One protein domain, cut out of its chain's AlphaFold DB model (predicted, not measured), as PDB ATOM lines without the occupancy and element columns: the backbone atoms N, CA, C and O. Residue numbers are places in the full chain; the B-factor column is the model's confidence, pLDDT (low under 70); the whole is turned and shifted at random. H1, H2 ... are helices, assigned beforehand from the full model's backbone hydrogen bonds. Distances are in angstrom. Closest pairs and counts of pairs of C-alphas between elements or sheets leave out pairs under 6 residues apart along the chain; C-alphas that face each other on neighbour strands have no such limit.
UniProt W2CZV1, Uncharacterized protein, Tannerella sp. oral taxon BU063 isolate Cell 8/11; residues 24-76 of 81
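This is residues 24 to 76 of the 81 residues of an uncharacterized protein of Tannerella sp. oral taxon BU063 isolate Cell 8/11 (UniProt W2CZV1). Two equally long helices, H1 and H2, make a helical hairpin that opens like a V, touching near the turn that joins them. Across its open mouth the chain bows out, with residues 57 to 63 standing free, and comes back through the short H3 to the beginning of H1; residues 68 to 76 then turn away to one side of the V. The printed part has 53 residues with three named helices, in the order H1, H2, H3, and no named strand; the class is all helix. The whole is compact, with a radius of gyration of the C-alphas of 11.1 A, and spans 31 by 24 by 19 A.

Start with H1, residues 28 to 41, and H2, residues 45 to 58, a helical hairpin. They touch, H1 with residues 36 to 40 alone and H2 with residues 45 to 49 alone; the closest C-alphas, of Cys 39 and Gly 45, are 4.4 A apart. Their lines stand at a shallow tilt of 30 degrees, and they run opposite ways. Look next at H3, residues 64 to 67, which is close to H1 but not clearly touching it; the closest C-alphas, of Pro 28 and Leu 67, are 5.2 A apart. H3 is also close to H2 but not clearly touching it; the closest C-alphas, of Ile 56 and Ile 64, are 7.1 A apart. In H1 and H2 every O i to N i+4 pair is within hydrogen-bond range; H3 is too short for such a pair.

Find C-alpha 28 at (-2.455, 11.398, -38.447); from there H1 runs 20.3 A to C-alpha 41. H2 begins at C-alpha 45, at (10.821, 2.163, -44.038), and runs 19.9 A to C-alpha 58. H3 ends at C-alpha 67, at (-2.800, 10.828, -33.277), 5.3 A from C-alpha 64.

The two C-alphas farthest apart, of Ile 42 and Glu 61, are 32.2 A apart. The printed part has no cut, and the links H1 to H2 and H2 to H3 are tight. The mean pLDDT of the printed part is 89.7, and no printed residue is under 70.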
ATOM      1  N   GLY A  24     -10.701   7.027 -37.762       75.56
ATOM      2  CA  GLY A  24      -9.252   6.817 -37.805       75.56
ATOM      3  C   GLY A  24      -8.614   7.233 -39.132       75.56
ATOM      4  O   GLY A  24      -7.485   7.712 -39.144       75.56
ATOM      5  N   GLN A  25      -9.356   7.171 -40.242       79.50
ATOM      6  CA  GLN A  25      -8.876   7.644 -41.552       79.50
ATOM      7  C   GLN A  25      -8.617   9.158 -41.583       79.50
ATOM      8  O   GLN A  25      -7.824   9.652 -42.381       79.50
ATOM      9  N   LYS A  26      -9.281   9.908 -40.696       80.81
ATOM     10  CA  LYS A  26      -9.107  11.361 -40.531       80.81
ATOM     11  C   LYS A  26      -7.957  11.708 -39.581       80.81
ATOM     12  O   LYS A  26      -7.697  12.889 -39.354       80.81
ATOM     13  N   LYS A  27      -7.300  10.709 -38.986       87.50
ATOM     14  CA  LYS A  27      -6.246  10.904 -37.992       87.50
ATOM     15  C   LYS A  27      -4.852  10.820 -38.620       87.50
ATOM     16  O   LYS A  27      -4.675  10.128 -39.624       87.50
ATOM     17  N   PRO A  28      -3.848  11.476 -38.006       90.19
ATOM     18  CA  PRO A  28      -2.455  11.398 -38.447       90.19
ATOM     19  C   PRO A  28      -1.945   9.969 -38.670       90.19
ATOM     20  O   PRO A  28      -1.197   9.744 -39.617       90.19
ATOM     21  N   TYR A  29      -2.392   9.004 -37.860       90.50
ATOM     22  CA  TYR A  29      -2.021   7.591 -37.960       90.50
ATOM     23  C   TYR A  29      -2.147   7.019 -39.373       90.50
ATOM     24  O   TYR A  29      -1.228   6.349 -39.849       90.50
ATOM     25  N   PHE A  30      -3.251   7.305 -40.071       88.75
ATOM     26  CA  PHE A  30      -3.468   6.776 -41.416       88.75
ATOM     27  C   PHE A  30      -2.421   7.299 -42.403       88.75
ATOM     28  O   PHE A  30      -1.840   6.529 -43.163       88.75
ATOM     29  N   ILE A  31      -2.125   8.600 -42.342       89.94
ATOM     30  CA  ILE A  31      -1.136   9.247 -43.213       89.94
ATOM     31  C   ILE A  31       0.270   8.740 -42.890       89.94
ATOM     32  O   ILE A  31       1.015   8.388 -43.800       89.94
ATOM     33  N   ILE A  32       0.623   8.651 -41.606       92.62
ATOM     34  CA  ILE A  32       1.918   8.134 -41.145       92.62
ATOM     35  C   ILE A  32       2.125   6.695 -41.639       92.62
ATOM     36  O   ILE A  32       3.167   6.377 -42.206       92.62
ATOM     37  N   THR A  33       1.111   5.843 -41.487       91.50
ATOM     38  CA  THR A  33       1.172   4.443 -41.923       91.50
ATOM     39  C   THR A  33       1.244   4.330 -43.449       91.50
ATOM     40  O   THR A  33       2.012   3.527 -43.976       91.50
ATOM     41  N   ALA A  34       0.507   5.169 -44.183       90.50
ATOM     42  CA  ALA A  34       0.599   5.241 -45.640       90.50
ATOM     43  C   ALA A  34       2.001   5.656 -46.109       90.50
ATOM     44  O   ALA A  34       2.537   5.054 -47.037       90.50
ATOM     45  N   MET A  35       2.627   6.634 -45.447       92.62
ATOM     46  CA  MET A  35       4.009   7.013 -45.745       92.62
ATOM     47  C   MET A  35       4.987   5.885 -45.416       92.62
ATOM     48  O   MET A  35       5.848   5.598 -46.239       92.62
ATOM     49  N   LEU A  36       4.815   5.184 -44.290       93.25
ATOM     50  CA  LEU A  36       5.624   4.008 -43.953       93.25
ATOM     51  C   LEU A  36       5.532   2.924 -45.036       93.25
ATOM     52  O   LEU A  36       6.556   2.392 -45.454       93.25
ATOM     53  N   TYR A  37       4.337   2.641 -45.555       91.81
ATOM     54  CA  TYR A  37       4.157   1.702 -46.667       91.81
ATOM     55  C   TYR A  37       4.914   2.122 -47.932       91.81
ATOM     56  O   TYR A  37       5.576   1.296 -48.558       91.81
ATOM     57  N   LEU A  38       4.867   3.409 -48.289       90.94
ATOM     58  CA  LEU A  38       5.627   3.930 -49.427       90.94
ATOM     59  C   LEU A  38       7.140   3.853 -49.178       90.94
ATOM     60  O   LEU A  38       7.885   3.438 -50.062       90.94
ATOM     61  N   CYS A  39       7.597   4.184 -47.970       92.75
ATOM     62  CA  CYS A  39       8.999   4.069 -47.574       92.75
ATOM     63  C   CYS A  39       9.488   2.612 -47.587       92.75
ATOM     64  O   CYS A  39      10.616   2.353 -48.007       92.75
ATOM     65  N   ASN A  40       8.645   1.653 -47.196       91.12
ATOM     66  CA  ASN A  40       8.940   0.222 -47.296       91.12
ATOM     67  C   ASN A  40       9.196  -0.198 -48.752       91.12
ATOM     68  O   ASN A  40      10.122  -0.965 -49.007       91.12
ATOM     69  N   ALA A  41       8.436   0.343 -49.709       89.88
ATOM     70  CA  ALA A  41       8.601   0.038 -51.131       89.88
ATOM     71  C   ALA A  41       9.926   0.552 -51.730       89.88
ATOM     72  O   ALA A  41      10.369   0.033 -52.750       89.88
ATOM     73  N   ILE A  42      10.561   1.544 -51.097       92.94
ATOM     74  CA  ILE A  42      11.861   2.106 -51.509       92.94
ATOM     75  C   ILE A  42      12.995   1.766 -50.527       92.94
ATOM     76  O   ILE A  42      14.020   2.441 -50.520       92.94
ATOM     77  N   HIS A  43      12.812   0.756 -49.669       90.19
ATOM     78  CA  HIS A  43      13.801   0.299 -48.679       90.19
ATOM     79  C   HIS A  43      14.240   1.353 -47.634       90.19
ATOM     80  O   HIS A  43      15.316   1.242 -47.055       90.19
ATOM     81  N   THR A  44      13.406   2.361 -47.344       92.94
ATOM     82  CA  THR A  44      13.671   3.395 -46.314       92.94
ATOM     83  C   THR A  44      12.705   3.348 -45.124       92.94
ATOM     84  O   THR A  44      12.714   4.238 -44.269       92.94
ATOM     85  N   GLY A  45      11.868   2.309 -45.050       92.19
ATOM     86  CA  GLY A  45      10.821   2.163 -44.038       92.19
ATOM     87  C   GLY A  45      11.322   2.132 -42.598       92.19
ATOM     88  O   GLY A  45      10.785   2.857 -41.766       92.19
ATOM     89  N   GLU A  46      12.393   1.386 -42.317       92.75
ATOM     90  CA  GLU A  46      12.935   1.268 -40.956       92.75
ATOM     91  C   GLU A  46      13.439   2.620 -40.427       92.75
ATOM     92  O   GLU A  46      13.057   3.061 -39.343       92.75
ATOM     93  N   THR A  47      14.201   3.362 -41.237       94.62
ATOM     94  CA  THR A  47      14.658   4.716 -40.887       94.62
ATOM     95  C   THR A  47      13.484   5.664 -40.636       94.62
ATOM     96  O   THR A  47      13.522   6.479 -39.711       94.62
ATOM     97  N   TYR A  48      12.434   5.585 -41.460       95.12
ATOM     98  CA  TYR A  48      11.229   6.395 -41.285       95.12
ATOM     99  C   TYR A  48      10.508   6.049 -39.974       95.12
ATOM    100  O   TYR A  48      10.254   6.939 -39.158       95.12
ATOM    101  N   LYS A  49      10.253   4.760 -39.733       93.81
ATOM    102  CA  LYS A  49       9.635   4.229 -38.513       93.81
ATOM    103  C   LYS A  49      10.386   4.693 -37.268       93.81
ATOM    104  O   LYS A  49       9.781   5.314 -36.397       93.81
ATOM    105  N   GLN A  50      11.702   4.488 -37.206       94.56
ATOM    106  CA  GLN A  50      12.528   4.898 -36.065       94.56
ATOM    107  C   GLN A  50      12.411   6.397 -35.769       94.56
ATOM    108  O   GLN A  50      12.254   6.785 -34.610       94.56
ATOM    109  N   LYS A  51      12.423   7.249 -36.803       95.75
ATOM    110  CA  LYS A  51      12.266   8.702 -36.640       95.75
ATOM    111  C   LYS A  51      10.896   9.083 -36.084       95.75
ATOM    112  O   LYS A  51      10.826   9.948 -35.213       95.75
ATOM    113  N   ILE A  52       9.822   8.441 -36.545       94.00
ATOM    114  CA  ILE A  52       8.470   8.684 -36.024       94.00
ATOM    115  C   ILE A  52       8.360   8.245 -34.561       94.00
ATOM    116  O   ILE A  52       7.870   9.007 -33.730       94.00
ATOM    117  N   LEU A  53       8.864   7.059 -34.217       92.00
ATOM    118  CA  LEU A  53       8.837   6.573 -32.835       92.00
ATOM    119  C   LEU A  53       9.677   7.450 -31.904       92.00
ATOM    120  O   LEU A  53       9.248   7.754 -30.793       92.00
ATOM    121  N   ALA A  54      10.846   7.905 -32.360       94.56
ATOM    122  CA  ALA A  54      11.676   8.845 -31.617       94.56
ATOM    123  C   ALA A  54      10.967  10.192 -31.405       94.56
ATOM    124  O   ALA A  54      11.031  10.746 -30.307       94.56
ATOM    125  N   LEU A  55      10.255  10.699 -32.418       93.31
ATOM    126  CA  LEU A  55       9.459  11.923 -32.310       93.31
ATOM    127  C   LEU A  55       8.357  11.788 -31.252       93.31
ATOM    128  O   LEU A  55       8.223  12.668 -30.406       93.31
ATOM    129  N   ILE A  56       7.616  10.676 -31.266       90.69
ATOM    130  CA  ILE A  56       6.553  10.408 -30.287       90.69
ATOM    131  C   ILE A  56       7.144  10.300 -28.875       90.69
ATOM    132  O   ILE A  56       6.669  10.963 -27.958       90.69
ATOM    133  N   LYS A  57       8.238   9.542 -28.698       90.69
ATOM    134  CA  LYS A  57       8.927   9.404 -27.400       90.69
ATOM    135  C   LYS A  57       9.458  10.732 -26.863       90.69
ATOM    136  O   LYS A  57       9.422  10.963 -25.660       90.69
ATOM    137  N   LYS A  58       9.942  11.618 -27.739       95.38
ATOM    138  CA  LYS A  58      10.431  12.951 -27.361       95.38
ATOM    139  C   LYS A  58       9.297  13.881 -26.914       95.38
ATOM    140  O   LYS A  58       9.570  14.924 -26.328       95.38
ATOM    141  N   ASN A  59       8.040  13.588 -27.245       92.00
ATOM    142  CA  ASN A  59       6.892  14.473 -27.022       92.00
ATOM    143  C   ASN A  59       5.802  13.749 -26.199       92.00
ATOM    144  O   ASN A  59       4.697  13.544 -26.703       92.00
ATOM    145  N   PRO A  60       6.081  13.380 -24.931       89.50
ATOM    146  CA  PRO A  60       5.148  12.605 -24.101       89.50
ATOM    147  C   PRO A  60       3.831  13.346 -23.812       89.50
ATOM    148  O   PRO A  60       2.801  12.712 -23.604       89.50
ATOM    149  N   GLU A  61       3.846  14.681 -23.880       91.75
ATOM    150  CA  GLU A  61       2.676  15.562 -23.737       91.75
ATOM    151  C   GLU A  61       1.594  15.334 -24.807       91.75
ATOM    152  O   GLU A  61       0.452  15.773 -24.649       91.75
ATOM    153  N   ILE A  62       1.939  14.674 -25.919       85.81
ATOM    154  CA  ILE A  62       1.011  14.332 -26.997       85.81
ATOM    155  C   ILE A  62       0.775  12.820 -26.954       85.81
ATOM    156  O   ILE A  62       1.535  12.056 -27.552       85.81
ATOM    157  N   PRO A  63      -0.301  12.357 -26.290       85.44
ATOM    158  CA  PRO A  63      -0.609  10.942 -26.249       85.44
ATOM    159  C   PRO A  63      -0.809  10.368 -27.649       85.44
ATOM    160  O   PRO A  63      -1.564  10.916 -28.462       85.44
ATOM    161  N   ILE A  64      -0.189   9.220 -27.907       88.81
ATOM    162  CA  ILE A  64      -0.188   8.570 -29.221       88.81
ATOM    163  C   ILE A  64      -1.610   8.248 -29.726       88.81
ATOM    164  O   ILE A  64      -1.901   8.385 -30.916       88.81
ATOM    165  N   PHE A  65      -2.550   7.953 -28.822       86.56
ATOM    166  CA  PHE A  65      -3.950   7.701 -29.172       86.56
ATOM    167  C   PHE A  65      -4.643   8.927 -29.795       86.56
ATOM    168  O   PHE A  65      -5.524   8.785 -30.643       86.56
ATOM    169  N   ARG A  66      -4.229  10.159 -29.445       86.44
ATOM    170  CA  ARG A  66      -4.787  11.386 -30.049       86.44
ATOM    171  C   ARG A  66      -4.416  11.507 -31.525       86.44
ATOM    172  O   ARG A  66      -5.194  12.057 -32.309       86.44
ATOM    173  N   LEU A  67      -3.264  10.946 -31.897       87.25
ATOM    174  CA  LEU A  67      -2.800  10.828 -33.277       87.25
ATOM    175  C   LEU A  67      -3.523   9.708 -34.045       87.25
ATOM    176  O   LEU A  67      -3.348   9.608 -35.256       87.25
ATOM    177  N   GLY A  68      -4.371   8.915 -33.380       87.75
ATOM    178  CA  GLY A  68      -5.181   7.855 -33.983       87.75
ATOM    179  C   GLY A  68      -4.536   6.474 -33.993       87.75
ATOM    180  O   GLY A  68      -5.056   5.594 -34.673       87.75
ATOM    181  N   PHE A  69      -3.428   6.282 -33.272       88.06
ATOM    182  CA  PHE A  69      -2.886   4.948 -33.025       88.06
ATOM    183  C   PHE A  69      -3.842   4.210 -32.080       88.06
ATOM    184  O   PHE A  69      -4.147   4.712 -30.997       88.06
ATOM    185  N   LEU A  70      -4.359   3.069 -32.531       82.44
ATOM    186  CA  LEU A  70      -5.264   2.209 -31.765       82.44
ATOM    187  C   LEU A  70      -4.474   1.288 -30.834       82.44
ATOM    188  O   LEU A  70      -3.266   1.136 -31.001       82.44
ATOM    189  N   ASP A  71      -5.150   0.630 -29.897       81.62
ATOM    190  CA  ASP A  71      -4.524  -0.432 -29.109       81.62
ATOM    191  C   ASP A  71      -3.910  -1.493 -30.033       81.62
ATOM    192  O   ASP A  71      -4.488  -1.843 -31.068       81.62
ATOM    193  N   HIS A  72      -2.731  -1.997 -29.659       84.12
ATOM    194  CA  HIS A  72      -1.989  -3.008 -30.423       84.12
ATOM    195  C   HIS A  72      -1.555  -2.572 -31.832       84.12
ATOM    196  O   HIS A  72      -1.304  -3.410 -32.693       84.12
ATOM    197  N   TRP A  73      -1.445  -1.267 -32.104       87.25
ATOM    198  CA  TRP A  73      -0.943  -0.774 -33.395       87.25
ATOM    199  C   TRP A  73       0.476  -1.274 -33.721       87.25
ATOM    200  O   TRP A  73       0.831  -1.368 -34.892       87.25
ATOM    201  N   GLU A  74       1.279  -1.570 -32.698       87.81
ATOM    202  CA  GLU A  74       2.638  -2.110 -32.816       87.81
ATOM    203  C   GLU A  74       2.672  -3.563 -33.312       87.81
ATOM    204  O   GLU A  74       3.656  -3.965 -33.930       87.81
ATOM    205  N   ASP A  75       1.572  -4.300 -33.121       89.12
ATOM    206  CA  ASP A  75       1.389  -5.683 -33.575       89.12
ATOM    207  C   ASP A  75       0.950  -5.755 -35.050       89.12
ATOM    208  O   ASP A  75       0.861  -6.834 -35.641       89.12
ATOM    209  N   GLU A  76       0.639  -4.612 -35.675       88.56
ATOM    210  CA  GLU A  76       0.305  -4.580 -37.094       88.56
ATOM    211  C   GLU A  76       1.547  -4.931 -37.932       88.56
ATOM    212  O   GLU A  76       2.597  -4.300 -37.776       88.56
TER     213      GLU A  76